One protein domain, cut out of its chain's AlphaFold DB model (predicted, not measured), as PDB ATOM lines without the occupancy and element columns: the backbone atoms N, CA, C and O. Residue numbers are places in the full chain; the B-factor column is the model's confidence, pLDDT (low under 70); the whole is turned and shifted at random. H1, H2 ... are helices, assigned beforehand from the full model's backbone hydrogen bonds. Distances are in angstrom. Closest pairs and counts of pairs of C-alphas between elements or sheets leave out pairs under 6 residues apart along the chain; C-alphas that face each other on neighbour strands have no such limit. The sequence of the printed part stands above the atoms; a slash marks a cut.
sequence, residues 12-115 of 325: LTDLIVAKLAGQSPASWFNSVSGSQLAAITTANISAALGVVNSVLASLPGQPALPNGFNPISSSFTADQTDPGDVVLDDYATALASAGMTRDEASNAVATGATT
ATOM      1  N   LEU A  12     128.865 134.786 181.169       95.25
ATOM      2  CA  LEU A  12     129.481 135.546 180.071       95.25
ATOM      3  C   LEU A  12     128.995 135.067 178.700       95.25
ATOM      4  O   LEU A  12     128.758 135.889 177.815       95.25
ATOM      5  N   THR A  13     128.799 133.759 178.514       93.50
ATOM      6  CA  THR A  13     128.194 133.243 177.277       93.50
ATOM      7  C   THR A  13     126.715 133.601 177.169       93.50
ATOM      8  O   THR A  13     126.240 133.828 176.058       93.50
ATOM      9  N   ASP A  14     126.008 133.759 178.292       93.31
ATOM     10  CA  ASP A  14     124.628 134.257 178.298       93.31
ATOM     11  C   ASP A  14     124.533 135.687 177.753       93.31
ATOM     12  O   ASP A  14     123.631 135.977 176.967       93.31
ATOM     13  N   LEU A  15     125.491 136.567 178.070       95.50
ATOM     14  CA  LEU A  15     125.552 137.910 177.477       95.50
ATOM     15  C   LEU A  15     125.803 137.868 175.962       95.50
ATOM     16  O   LEU A  15     125.215 138.655 175.214       95.50
ATOM     17  N   ILE A  16     126.645 136.940 175.491       94.88
ATOM     18  CA  ILE A  16     126.883 136.729 174.054       94.88
ATOM     19  C   ILE A  16     125.580 136.304 173.374       94.88
ATOM     20  O   ILE A  16     125.192 136.894 172.365       94.88
ATOM     21  N   VAL A  17     124.880 135.318 173.942       93.00
ATOM     22  CA  VAL A  17     123.585 134.849 173.431       93.00
ATOM     23  C   VAL A  17     122.559 135.977 173.446       93.00
ATOM     24  O   VAL A  17     121.917 136.206 172.427       93.00
ATOM     25  N   ALA A  18     122.447 136.725 174.545       93.88
ATOM     26  CA  ALA A  18     121.536 137.858 174.664       93.88
ATOM     27  C   ALA A  18     121.773 138.886 173.550       93.88
ATOM     28  O   ALA A  18     120.828 139.307 172.877       93.88
ATOM     29  N   LYS A  19     123.040 139.236 173.290       95.19
ATOM     30  CA  LYS A  19     123.398 140.182 172.230       95.19
ATOM     31  C   LYS A  19     123.078 139.655 170.831       95.19
ATOM     32  O   LYS A  19     122.598 140.419 169.996       95.19
ATOM     33  N   LEU A  20     123.367 138.382 170.565       93.12
ATOM     34  CA  LEU A  20     123.096 137.747 169.271       93.12
ATOM     35  C   LEU A  20     121.595 137.598 169.010       93.12
ATOM     36  O   LEU A  20     121.137 137.789 167.885       93.12
ATOM     37  N   ALA A  21     120.840 137.243 170.046       91.12
ATOM     38  CA  ALA A  21     119.421 136.946 169.963       91.12
ATOM     39  C   ALA A  21     118.534 138.197 169.984       91.12
ATOM     40  O   ALA A  21     117.400 138.132 169.514       91.12
ATOM     41  N   GLY A  22     119.014 139.307 170.555       90.44
ATOM     42  CA  GLY A  22     118.206 140.510 170.783       90.44
ATOM     43  C   GLY A  22     117.092 140.314 171.821       90.44
ATOM     44  O   GLY A  22     116.141 141.087 171.872       90.44
ATOM     45  N   GLN A  23     117.173 139.248 172.621       90.06
ATOM     46  CA  GLN A  23     116.209 138.881 173.659       90.06
ATOM     47  C   GLN A  23     116.898 138.021 174.729       90.06
ATOM     48  O   GLN A  23     118.031 137.580 174.530       90.06
ATOM     49  N   SER A  24     116.233 137.772 175.863       84.81
ATOM     50  CA  SER A  24     116.828 136.966 176.936       84.81
ATOM     51  C   SER A  24     117.169 135.544 176.455       84.81
ATOM     52  O   SER A  24     116.392 134.968 175.679       84.81
ATOM     53  N   PRO A  25     118.280 134.935 176.923       86.69
ATOM     54  CA  PRO A  25     118.670 133.585 176.514       86.69
ATOM     55  C   PRO A  25     117.553 132.555 176.712       86.69
ATOM     56  O   PRO A  25     117.256 131.785 175.802       86.69
ATOM     57  N   ALA A  26     116.850 132.608 177.850       85.25
ATOM     58  CA  ALA A  26     115.716 131.730 178.135       85.25
ATOM     59  C   ALA A  26     114.591 131.847 177.090       85.25
ATOM     60  O   ALA A  26     114.055 130.837 176.637       85.25
ATOM     61  N   SER A  27     114.247 133.068 176.664       86.44
ATOM     62  CA  SER A  27     113.230 133.278 175.623       86.44
ATOM     63  C   SER A  27     113.714 132.781 174.263       86.44
ATOM     64  O   SER A  27     112.951 132.176 173.516       86.44
ATOM     65  N   TRP A  28     114.995 132.990 173.955       88.69
ATOM     66  CA  TRP A  28     115.601 132.556 172.701       88.69
ATOM     67  C   TRP A  28     115.669 131.049 172.543       88.69
ATOM     68  O   TRP A  28     115.225 130.547 171.512       88.69
ATOM     69  N   PHE A  29     116.119 130.317 173.560       87.50
ATOM     70  CA  PHE A  29     116.140 128.856 173.496       87.50
ATOM     71  C   PHE A  29     114.740 128.256 173.303       87.50
ATOM     72  O   PHE A  29     114.602 127.247 172.614       87.50
ATOM     73  N   ASN A  30     113.696 128.908 173.823       88.25
ATOM     74  CA  ASN A  30     112.309 128.472 173.651       88.25
ATOM     75  C   ASN A  30     111.705 128.808 172.277       88.25
ATOM     76  O   ASN A  30     110.678 128.236 171.914       88.25
ATOM     77  N   SER A  31     112.299 129.736 171.518       86.31
ATOM     78  CA  SER A  31     111.711 130.264 170.279       86.31
ATOM     79  C   SER A  31     112.633 130.176 169.061       86.31
ATOM     80  O   SER A  31     112.329 130.786 168.034       86.31
ATOM     81  N   VAL A  32     113.785 129.505 169.176       88.69
ATOM     82  CA  VAL A  32     114.834 129.547 168.152       88.69
ATOM     83  C   VAL A  32     114.347 128.963 166.822       88.69
ATOM     84  O   VAL A  32     113.822 127.855 166.743       88.69
ATOM     85  N   SER A  33     114.540 129.725 165.749       87.38
ATOM     86  CA  SER A  33     114.210 129.345 164.376       87.38
ATOM     87  C   SER A  33     115.468 129.200 163.518       87.38
ATOM     88  O   SER A  33     116.524 129.754 163.825       87.38
ATOM     89  N   GLY A  34     115.353 128.513 162.377       86.06
ATOM     90  CA  GLY A  34     116.470 128.363 161.435       86.06
ATOM     91  C   GLY A  34     117.048 129.699 160.946       86.06
ATOM     92  O   GLY A  34     118.256 129.814 160.763       86.06
ATOM     93  N   SER A  35     116.212 130.733 160.809       83.69
ATOM     94  CA  SER A  35     116.662 132.083 160.441       83.69
ATOM     95  C   SER A  35     117.522 132.746 161.528       83.69
ATOM     96  O   SER A  35     118.505 133.410 161.212       83.69
ATOM     97  N   GLN A  36     117.207 132.504 162.805       84.38
ATOM     98  CA  GLN A  36     117.991 133.004 163.937       84.38
ATOM     99  C   GLN A  36     119.314 132.249 164.079       84.38
ATOM    100  O   GLN A  36     120.332 132.863 164.379       84.38
ATOM    101  N   LEU A  37     119.332 130.943 163.796       87.19
ATOM    102  CA  LEU A  37     120.575 130.166 163.748       87.19
ATOM    103  C   LEU A  37     121.494 130.630 162.610       87.19
ATOM    104  O   LEU A  37     122.701 130.737 162.805       87.19
ATOM    105  N   ALA A  38     120.936 130.969 161.443       87.12
ATOM    106  CA  ALA A  38     121.706 131.488 160.310       87.12
ATOM    107  C   ALA A  38     122.359 132.857 160.589       87.12
ATOM    108  O   ALA A  38     123.355 133.204 159.957       87.12
ATOM    109  N   ALA A  39     121.831 133.625 161.548       84.75
ATOM    110  CA  ALA A  39     122.418 134.889 161.986       84.75
ATOM    111  C   ALA A  39     123.649 134.705 162.900       84.75
ATOM    112  O   ALA A  39     124.374 135.671 163.149       84.75
ATOM    113  N   ILE A  40     123.933 133.487 163.375       89.56
ATOM    114  CA  ILE A  40     125.117 133.180 164.184       89.56
ATOM    115  C   ILE A  40     126.327 133.028 163.253       89.56
ATOM    116  O   ILE A  40     126.679 131.940 162.802       89.56
ATOM    117  N   THR A  41     126.963 134.154 162.941       92.62
ATOM    118  CA  THR A  41     128.178 134.217 162.118       92.62
ATOM    119  C   THR A  41     129.394 134.560 162.974       92.62
ATOM    120  O   THR A  41     129.258 135.173 164.032       92.62
ATOM    121  N   THR A  42     130.605 134.245 162.502       91.44
ATOM    122  CA  THR A  42     131.855 134.636 163.184       91.44
ATOM    123  C   THR A  42     131.933 136.143 163.431       91.44
ATOM    124  O   THR A  42     132.372 136.571 164.495       91.44
ATOM    125  N   ALA A  43     131.466 136.953 162.474       93.62
ATOM    126  CA  ALA A  43     131.425 138.406 162.611       93.62
ATOM    127  C   ALA A  43     130.474 138.842 163.736       93.62
ATOM    128  O   ALA A  43     130.852 139.652 164.580       93.62
ATOM    129  N   ASN A  44     129.275 138.257 163.801       93.69
ATOM    130  CA  ASN A  44     128.299 138.583 164.843       93.69
ATOM    131  C   ASN A  44     128.749 138.094 166.226       93.69
ATOM    132  O   ASN A  44     128.569 138.809 167.208       93.69
ATOM    133  N   ILE A  45     129.393 136.925 166.311       93.75
ATOM    134  CA  ILE A  45     130.003 136.427 167.553       93.75
ATOM    135  C   ILE A  45     131.115 137.374 168.016       93.75
ATOM    136  O   ILE A  45     131.166 137.730 169.189       93.75
ATOM    137  N   SER A  46     131.985 137.821 167.105       94.12
ATOM    138  CA  SER A  46     133.053 138.771 167.431       94.12
ATOM    139  C   SER A  46     132.498 140.117 167.905       94.12
ATOM    140  O   SER A  46     132.990 140.660 168.892       94.12
ATOM    141  N   ALA A  47     131.434 140.621 167.273       94.62
ATOM    142  CA  ALA A  47     130.749 141.833 167.714       94.62
ATOM    143  C   ALA A  47     130.113 141.662 169.106       94.62
ATOM    144  O   ALA A  47     130.238 142.547 169.951       94.62
ATOM    145  N   ALA A  48     129.479 140.517 169.373       95.81
ATOM    146  CA  ALA A  48     128.917 140.203 170.684       95.81
ATOM    147  C   ALA A  48     130.001 140.085 171.767       95.81
ATOM    148  O   ALA A  48     129.832 140.625 172.856       95.81
ATOM    149  N   LEU A  49     131.145 139.471 171.454       95.44
ATOM    150  CA  LEU A  49     132.301 139.433 172.350       95.44
ATOM    151  C   LEU A  49     132.859 140.841 172.621       95.44
ATOM    152  O   LEU A  49     133.248 141.142 173.748       95.44
ATOM    153  N   GLY A  50     132.863 141.722 171.617       95.75
ATOM    154  CA  GLY A  50     133.186 143.138 171.799       95.75
ATOM    155  C   GLY A  50     132.266 143.809 172.822       95.75
ATOM    156  O   GLY A  50     132.749 144.462 173.741       95.75
ATOM    157  N   VAL A  51     130.954 143.564 172.724       96.31
ATOM    158  CA  VAL A  51     129.971 144.062 173.700       96.31
ATOM    159  C   VAL A  51     130.217 143.500 175.097       96.31
ATOM    160  O   VAL A  51     130.175 144.266 176.051       96.31
ATOM    161  N   VAL A  52     130.522 142.206 175.241       96.50
ATOM    162  CA  VAL A  52     130.849 141.626 176.556       96.50
ATOM    163  C   VAL A  52     132.053 142.325 177.182       96.50
ATOM    164  O   VAL A  52     131.985 142.705 178.345       96.50
ATOM    165  N   ASN A  53     133.121 142.573 176.419       95.69
ATOM    166  CA  ASN A  53     134.282 143.308 176.932       95.69
ATOM    167  C   ASN A  53     133.920 144.734 177.376       95.69
ATOM    168  O   ASN A  53     134.341 145.163 178.447       95.69
ATOM    169  N   SER A  54     133.116 145.457 176.590       94.31
ATOM    170  CA  SER A  54     132.649 146.801 176.963       94.31
ATOM    171  C   SER A  54     131.763 146.789 178.210       94.31
ATOM    172  O   SER A  54     131.907 147.654 179.070       94.31
ATOM    173  N   VAL A  55     130.891 145.787 178.343       94.94
ATOM    174  CA  VAL A  55     130.049 145.592 179.527       94.94
ATOM    175  C   VAL A  55     130.906 145.356 180.765       94.94
ATOM    176  O   VAL A  55     130.714 146.061 181.754       94.94
ATOM    177  N   LEU A  56     131.867 144.430 180.705       95.00
ATOM    178  CA  LEU A  56     132.763 144.134 181.824       95.00
ATOM    179  C   LEU A  56     133.564 145.375 182.247       95.00
ATOM    180  O   LEU A  56     133.543 145.751 183.417       95.00
ATOM    181  N   ALA A  57     134.148 146.097 181.288       91.94
ATOM    182  CA  ALA A  57     134.889 147.328 181.562       91.94
ATOM    183  C   ALA A  57     134.014 148.463 182.134       91.94
ATOM    184  O   ALA A  57     134.530 149.373 182.782       91.94
ATOM    185  N   SER A  58     132.699 148.424 181.900       90.25
ATOM    186  CA  SER A  58     131.746 149.415 182.413       90.25
ATOM    187  C   SER A  58     131.228 149.123 183.819       90.25
ATOM    188  O   SER A  58     130.407 149.888 184.308       90.25
ATOM    189  N   LEU A  59     131.616 148.016 184.456       89.69
ATOM    190  CA  LEU A  59     131.124 147.639 185.782       89.69
ATOM    191  C   LEU A  59     132.113 148.015 186.905       89.69
ATOM    192  O   LEU A  59     133.313 148.148 186.651       89.69
ATOM    193  N   PRO A  60     131.639 148.161 188.160       82.31
ATOM    194  CA  PRO A  60     132.489 148.272 189.347       82.31
ATOM    195  C   PRO A  60     133.623 147.250 189.396       82.31
ATOM    196  O   PRO A  60     133.399 146.069 189.163       82.31
ATOM    197  N   GLY A  61     134.840 147.708 189.702       79.94
ATOM    198  CA  GLY A  61     136.040 146.860 189.699       79.94
ATOM    199  C   GLY A  61     136.601 146.554 188.305       79.94
ATOM    200  O   GLY A  61     137.668 145.961 188.220       79.94
ATOM    201  N   GLN A  62     135.916 146.990 187.239       88.44
ATOM    202  CA  GLN A  62     136.308 146.832 185.836       88.44
ATOM    203  C   GLN A  62     136.835 145.424 185.502       88.44
ATOM    204  O   GLN A  62     137.978 145.306 185.045       88.44
ATOM    205  N   PRO A  63     136.042 144.350 185.717       92.44
ATOM    206  CA  PRO A  63     136.467 143.007 185.344       92.44
ATOM    207  C   PRO A  63     136.947 142.961 183.892       92.44
ATOM    208  O   PRO A  63     136.443 143.678 183.023       92.44
ATOM    209  N   ALA A  64     137.907 142.092 183.610       94.81
ATOM    210  CA  ALA A  64     138.450 141.933 182.272       94.81
ATOM    211  C   ALA A  64     138.680 140.458 181.971       94.81
ATOM    212  O   ALA A  64     139.084 139.686 182.840       94.81
ATOM    213  N   LEU A  65     138.443 140.066 180.719       95.31
ATOM    214  CA  LEU A  65     138.795 138.723 180.279       95.31
ATOM    215  C   LEU A  65     140.320 138.534 180.363       95.31
ATOM    216  O   LEU A  65     141.063 139.426 179.933       95.31
ATOM    217  N   PRO A  66     140.806 137.377 180.845       94.50
ATOM    218  CA  PRO A  66     142.226 137.058 180.790       94.50
ATOM    219  C   PRO A  66     142.751 137.099 179.349       94.50
ATOM    220  O   PRO A  66     142.028 136.812 178.391       94.50
ATOM    221  N   ASN A  67     144.032 137.427 179.174       91.06
ATOM    222  CA  ASN A  67     144.619 137.526 177.839       91.06
ATOM    223  C   ASN A  67     144.483 136.200 177.065       91.06
ATOM    224  O   ASN A  67     144.897 135.145 177.543       91.06
ATOM    225  N   GLY A  68     143.908 136.262 175.863       88.25
ATOM    226  CA  GLY A  68     143.670 135.093 175.012       88.25
ATOM    227  C   GLY A  68     142.531 134.174 175.472       88.25
ATOM    228  O   GLY A  68     142.274 133.169 174.809       88.25
ATOM    229  N   PHE A  69     141.827 134.500 176.561       92.56
ATOM    230  CA  PHE A  69     140.660 133.745 177.001       92.56
ATOM    231  C   PHE A  69     139.450 134.052 176.113       92.56
ATOM    232  O   PHE A  69     139.045 135.202 175.946       92.56
ATOM    233  N   ASN A  70     138.849 133.005 175.553       91.25
ATOM    234  CA  ASN A  70     137.591 133.072 174.833       91.25
ATOM    235  C   ASN A  70     136.490 132.449 175.705       91.25
ATOM    236  O   ASN A  70     136.505 131.227 175.887       91.25
ATOM    237  N   PRO A  71     135.500 133.236 176.169       92.69
ATOM    238  CA  PRO A  71     134.411 132.738 177.004       92.69
ATOM    239  C   PRO A  71     133.655 131.549 176.412       92.69
ATOM    240  O   PRO A  71     133.087 130.779 177.170       92.69
ATOM    241  N   ILE A  72     133.662 131.374 175.087       90.62
ATOM    242  CA  ILE A  72     132.949 130.291 174.397       90.62
ATOM    243  C   ILE A  72     133.732 128.973 174.436       90.62
ATOM    244  O   ILE A  72     133.134 127.915 174.620       90.62
ATOM    245  N   SER A  73     135.051 129.026 174.217       89.50
ATOM    246  CA  SER A  73     135.840 127.851 173.815       89.50
ATOM    247  C   SER A  73     137.087 127.576 174.652       89.50
ATOM    248  O   SER A  73     137.660 126.495 174.532       89.50
ATOM    249  N   SER A  74     137.560 128.540 175.445       92.25
ATOM    250  CA  SER A  74     138.710 128.316 176.323       92.25
ATOM    251  C   SER A  74     138.311 127.388 177.464       92.25
ATOM    252  O   SER A  74     137.314 127.627 178.138       92.25
ATOM    253  N   SER A  75     139.085 126.328 177.685       90.44
ATOM    254  CA  SER A  75     138.929 125.477 178.865       90.44
ATOM    255  C   SER A  75     139.311 126.242 180.127       90.44
ATOM    256  O   SER A  75     140.323 126.941 180.114       90.44
ATOM    257  N   PHE A  76     138.549 126.048 181.198       92.38
ATOM    258  CA  PHE A  76     138.872 126.529 182.537       92.38
ATOM    259  C   PHE A  76     138.330 125.549 183.587       92.38
ATOM    260  O   PHE A  76     137.464 124.723 183.276       92.38
ATOM    261  N   THR A  77     138.843 125.631 184.812       91.56
ATOM    262  CA  THR A  77     138.348 124.865 185.967       91.56
ATOM    263  C   THR A  77     137.607 125.787 186.929       91.56
ATOM    264  O   THR A  77     138.112 126.849 187.257       91.56
ATOM    265  N   ALA A  78     136.422 125.388 187.397       89.75
ATOM    266  CA  ALA A  78     135.664 126.148 188.392       89.75
ATOM    267  C   ALA A  78     136.207 125.890 189.815       89.75
ATOM    268  O   ALA A  78     135.667 125.054 190.545       89.75
ATOM    269  N   ASP A  79     137.332 126.520 190.166       90.75
ATOM    270  CA  ASP A  79     138.058 126.323 191.429       90.75
ATOM    271  C   ASP A  79     138.513 127.617 192.136       90.75
ATOM    272  O   ASP A  79     139.288 127.543 193.091       90.75
ATOM    273  N   GLN A  80     138.024 128.785 191.705       86.56
ATOM    274  CA  GLN A  80     138.375 130.132 192.191       86.56
ATOM    275  C   GLN A  80     139.833 130.561 191.948       86.56
ATOM    276  O   GLN A  80     140.231 131.655 192.350       86.56
ATOM    277  N   THR A  81     140.651 129.726 191.305       89.88
ATOM    278  CA  THR A  81     142.067 130.012 191.020       89.88
ATOM    279  C   THR A  81     142.369 130.068 189.528       89.88
ATOM    280  O   THR A  81     143.305 130.761 189.118       89.88
ATOM    281  N   ASP A  82     141.575 129.385 188.702       93.12
ATOM    282  CA  ASP A  82     141.650 129.497 187.251       93.12
ATOM    283  C   ASP A  82     141.246 130.916 186.806       93.12
ATOM    284  O   ASP A  82     140.169 131.387 187.180       93.12
ATOM    285  N   PRO A  83     142.044 131.607 185.969       92.56
ATOM    286  CA  PRO A  83     141.697 132.941 185.480       92.56
ATOM    287  C   PRO A  83     140.314 133.035 184.815       92.56
ATOM    288  O   PRO A  83     139.680 134.089 184.860       92.56
ATOM    289  N   GLY A  84     139.852 131.953 184.179       91.81
ATOM    290  CA  GLY A  84     138.526 131.865 183.573       91.81
ATOM    291  C   GLY A  84     137.387 131.792 184.592       91.81
ATOM    292  O   GLY A  84     136.302 132.281 184.295       91.81
ATOM    293  N   ASP A  85     137.627 131.234 185.781       93.75
ATOM    294  CA  ASP A  85     136.659 131.219 186.886       93.75
ATOM    295  C   ASP A  85     136.705 132.525 187.686       93.75
ATOM    296  O   ASP A  85     135.668 133.122 187.963       93.75
ATOM    297  N   VAL A  86     137.911 133.050 187.933       93.62
ATOM    298  CA  VAL A  86     138.121 134.338 188.613       93.62
ATOM    299  C   VAL A  86     137.346 135.461 187.922       93.62
ATOM    300  O   VAL A  86     136.655 136.225 188.586       93.62
ATOM    301  N   VAL A  87     137.356 135.532 186.584       95.50
ATOM    302  CA  VAL A  87     136.581 136.567 185.876       95.50
ATOM    303  C   VAL A  87     135.058 136.393 186.025       95.50
ATOM    304  O   VAL A  87     134.317 137.375 185.944       95.50
ATOM    305  N   LEU A  88     134.559 135.172 186.254       95.38
ATOM    306  CA  LEU A  88     133.136 134.929 186.530       95.38
ATOM    307  C   LEU A  88     132.753 135.404 187.934       95.38
ATOM    308  O   LEU A  88     131.680 135.998 188.098       95.38
ATOM    309  N   ASP A  89     133.630 135.190 188.912       93.56
ATOM    310  CA  ASP A  89     133.475 135.690 190.280       93.56
ATOM    311  C   ASP A  89     133.578 137.220 190.337       93.56
ATOM    312  O   ASP A  89     132.742 137.881 190.968       93.56
ATOM    313  N   ASP A  90     134.523 137.802 189.597       91.75
ATOM    314  CA  ASP A  90     134.666 139.250 189.448       91.75
ATOM    315  C   ASP A  90     133.418 139.855 188.801       91.75
ATOM    316  O   ASP A  90     132.871 140.838 189.299       91.75
ATOM    317  N   TYR A  91     132.895 139.241 187.731       94.88
ATOM    318  CA  TYR A  91     131.652 139.684 187.095       94.88
ATOM    319  C   TYR A  91     130.456 139.624 188.057       94.88
ATOM    320  O   TYR A  91     129.660 140.565 188.117       94.88
ATOM    321  N   ALA A  92     130.324 138.550 188.841       92.06
ATOM    322  CA  ALA A  92     129.257 138.429 189.833       92.06
ATOM    323  C   ALA A  92     129.369 139.504 190.931       92.06
ATOM    324  O   ALA A  92     128.370 140.140 191.277       92.06
ATOM    325  N   THR A  93     130.582 139.746 191.427       86.69
ATOM    326  CA  THR A  93     130.886 140.783 192.425       86.69
ATOM    327  C   THR A  93     130.598 142.184 191.886       86.69
ATOM    328  O   THR A  93     130.014 143.023 192.579       86.69
ATOM    329  N   ALA A  94     130.944 142.431 190.624       88.50
ATOM    330  CA  ALA A  94     130.737 143.700 189.948       88.50
ATOM    331  C   ALA A  94     129.245 144.008 189.731       88.50
ATOM    332  O   ALA A  94     128.799 145.126 189.992       88.50
ATOM    333  N   LEU A  95     128.445 143.008 189.338       90.19
ATOM    334  CA  LEU A  95     126.987 143.138 189.240       90.19
ATOM    335  C   LEU A  95     126.339 143.423 190.598       90.19
ATOM    336  O   LEU A  95     125.526 144.345 190.708       90.19
ATOM    337  N   ALA A  96     126.731 142.684 191.639       84.88
ATOM    338  CA  ALA A  96     126.241 142.921 192.995       84.88
ATOM    339  C   ALA A  96     126.576 144.346 193.463       84.88
ATOM    340  O   ALA A  96     125.718 145.040 194.008       84.88
ATOM    341  N   SER A  97     127.789 144.817 193.160       78.06
ATOM    342  CA  SER A  97     128.244 146.173 193.480       78.06
ATOM    343  C   SER A  97     127.502 147.262 192.702       78.06
ATOM    344  O   SER A  97     127.308 148.363 193.216       78.06
ATOM    345  N   ALA A  98     127.042 146.962 191.487       79.81
ATOM    346  CA  ALA A  98     126.186 147.851 190.707       79.81
ATOM    347  C   ALA A  98     124.709 147.816 191.148       79.81
ATOM    348  O   ALA A  98     123.903 148.621 190.672       79.81
ATOM    349  N   GLY A  99     124.326 146.905 192.052       80.31
ATOM    350  CA  GLY A  99     122.925 146.668 192.404       80.31
ATOM    351  C   GLY A  99     122.132 146.106 191.221       80.31
ATOM    352  O   GLY A  99     121.010 146.542 190.957       80.31
ATOM    353  N   MET A 100     122.750 145.203 190.458       86.31
ATOM    354  CA  MET A 100     122.172 144.559 189.281       86.31
ATOM    355  C   MET A 100     122.172 143.040 189.433       86.31
ATOM    356  O   MET A 100     123.118 142.434 189.930       86.31
ATOM    357  N   THR A 101     121.115 142.410 188.944       90.56
ATOM    358  CA  THR A 101     121.039 140.959 188.760       90.56
ATOM    359  C   THR A 101     121.603 140.547 187.395       90.56
ATOM    360  O   THR A 101     121.707 141.351 186.466       90.56
ATOM    361  N   ARG A 102     121.935 139.257 187.242       91.62
ATOM    362  CA  ARG A 102     122.388 138.683 185.959       91.62
ATOM    363  C   ARG A 102     121.321 138.796 184.860       91.62
ATOM    364  O   ARG A 102     121.660 139.037 183.699       91.62
ATOM    365  N   ASP A 103     120.049 138.676 185.233       90.69
ATOM    366  CA  ASP A 103     118.919 138.776 184.305       90.69
ATOM    367  C   ASP A 103     118.729 140.212 183.810       90.69
ATOM    368  O   ASP A 103     118.544 140.432 182.615       90.69
ATOM    369  N   GLU A 104     118.838 141.208 184.698       90.62
ATOM    370  CA  GLU A 104     118.813 142.621 184.303       90.62
ATOM    371  C   GLU A 104     119.959 142.962 183.348       90.62
ATOM    372  O   GLU A 104     119.730 143.623 182.335       90.62
ATOM    373  N   ALA A 105     121.173 142.479 183.630       93.19
ATOM    374  CA  ALA A 105     122.330 142.661 182.756       93.19
ATOM    375  C   ALA A 105     122.096 142.045 181.365       93.19
ATOM    376  O   ALA A 105     122.283 142.708 180.343       93.19
ATOM    377  N   SER A 106     121.616 140.801 181.323       93.31
ATOM    378  CA  SER A 106     121.316 140.092 180.074       93.31
ATOM    379  C   SER A 106     120.218 140.789 179.269       93.31
ATOM    380  O   SER A 106     120.354 140.965 178.061       93.31
ATOM    381  N   ASN A 107     119.154 141.249 179.930       92.19
ATOM    382  CA  ASN A 107     118.061 141.976 179.287       92.19
ATOM    383  C   ASN A 107     118.510 143.337 178.737       92.19
ATOM    384  O   ASN A 107     118.100 143.724 177.640       92.19
ATOM    385  N   ALA A 108     119.378 144.057 179.452       91.50
ATOM    386  CA  ALA A 108     119.950 145.308 178.963       91.50
ATOM    387  C   ALA A 108     120.787 145.077 177.693       91.50
ATOM    388  O   ALA A 108     120.595 145.761 176.688       91.50
ATOM    389  N   VAL A 109     121.659 144.064 177.689       94.75
ATOM    390  CA  VAL A 109     122.477 143.720 176.511       94.75
ATOM    391  C   VAL A 109     121.614 143.262 175.333       94.75
ATOM    392  O   VAL A 109     121.838 143.696 174.199       94.75
ATOM    393  N   ALA A 110     120.591 142.444 175.594       93.75
ATOM    394  CA  ALA A 110     119.616 142.017 174.593       93.75
ATOM    395  C   ALA A 110     118.892 143.201 173.934       93.75
ATOM    396  O   ALA A 110     118.696 143.210 172.721       93.75
ATOM    397  N   THR A 111     118.548 144.225 174.715       91.31
ATOM    398  CA  THR A 111     117.878 145.444 174.228       91.31
ATOM    399  C   THR A 111     118.841 146.487 173.653       91.31
ATOM    400  O   THR A 111     118.412 147.559 173.228       91.31
ATOM    401  N   GLY A 112     120.132 146.154 173.551       91.12
ATOM    402  CA  GLY A 112     121.120 146.919 172.795       91.12
ATOM    403  C   GLY A 112     122.168 147.647 173.630       91.12
ATOM    404  O   GLY A 112     123.029 148.293 173.034       91.12
ATOM    405  N   ALA A 113     122.149 147.525 174.960       91.44
ATOM    406  CA  ALA A 113     123.151 148.153 175.814       91.44
ATOM    407  C   ALA A 113     124.566 147.629 175.507       91.44
ATOM    408  O   ALA A 113     124.788 146.425 175.363       91.44
ATOM    409  N   THR A 114     125.528 148.548 175.410       92.12
ATOM    410  CA  THR A 114     126.966 148.248 175.265       92.12
ATOM    411  C   THR A 114     127.758 148.519 176.542       92.12
ATOM    412  O   THR A 114     128.900 148.090 176.662       92.12
ATOM    413  N   THR A 115     127.139 149.212 177.494       91.69
ATOM    414  CA  THR A 115     127.597 149.456 178.862       91.69
ATOM    415  C   THR A 115     126.419 149.193 179.798       91.69
ATOM    416  O   THR A 115     125.262 149.364 179.408       91.69
TER     417      THR A 115
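What this domain is: This is residues 12 to 115 of the 325 residues of an uncharacterized protein of Burkholderiales bacterium RIFCSPHIGHO2_01_FULL_63_240 (UniProt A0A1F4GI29). What does the model look like? The long helix H4 and the shorter H6 pack on H1 in the middle, H4 crossing it steeply, and the centres of the three make a triangle. The other long helix, H5, stands across one end of this group, while the small helices H2 and H3 lie toward the opposite end, with H3 touching no helix. What is it made of, and how large is it? The printed part has 104 residues with six named helices, H1 to H6 in chain order, and no named strand, and its class is all helix. It is compact, with a radius of gyration of the C-alphas of 13.6 A and spans of 39 by 30 by 21 A.

How they stand to each other: What does the long helix of residues 42 to 57 touch? This helix, H4, touches the hub H1, residues 12 to 21, at a steep tilt of 53 degrees, opposite ways; their closest C-alphas, those of Ile 16 and Ala 48, are 5.3 A apart. What else touches the hub? H6, residues 102 to 110, touches H1 the same way at a tilt of 35.4 degrees, only just steep, with the C-alphas of Ala 18 and Ala 110 closest at 4.6 A. H2, residues 25 to 31, touches H1 at a steep tilt of 41 degrees, the same way, with the C-alphas of Ala 18 and Pro 25 closest at 5.5 A. Where are the others? H5, residues 83 to 98, only just touches H6, with 3 pairs of C-alphas within 8 A, only at the corner by their link and with residues 92 to 95 alone; the closest C-alphas, those of Leu 95 and Arg 102, are 7.2 A apart. H3, residues 34 to 38, is close to H1 but not clearly touching it, with the C-alphas of Ala 21 and Gln 36 closest at 7.3 A. Do the backbones hold helix pairs? Every O i to N i+4 pair is within hydrogen-bond range in H1, H2, H3, H4 and H6, and 11 of 12 are in H5.

Where its parts are: Where are the longest helices? H4 measures 22.5 A from C-alpha 42 at (131.855, 134.636, 163.184) to C-alpha 57, and H5 measures 22.1 A from C-alpha 83 to C-alpha 98. Where do the first and last helices lie? H1 begins with C-alpha 12 at (129.481, 135.546, 180.071), and H6 ends with C-alpha 110 at (119.616, 142.017, 174.593).

The domain as a whole: How far does it reach? The two C-alphas farthest apart, those of Ser 35 and Thr 81, are 39.8 A apart. Which link is long? The link H4 to H5 has 25 residues, 58 to 82, and the other links are tight. Is anything cut or uncertain? The printed part has no cut, its mean pLDDT is 90.8, and no printed residue is under 70.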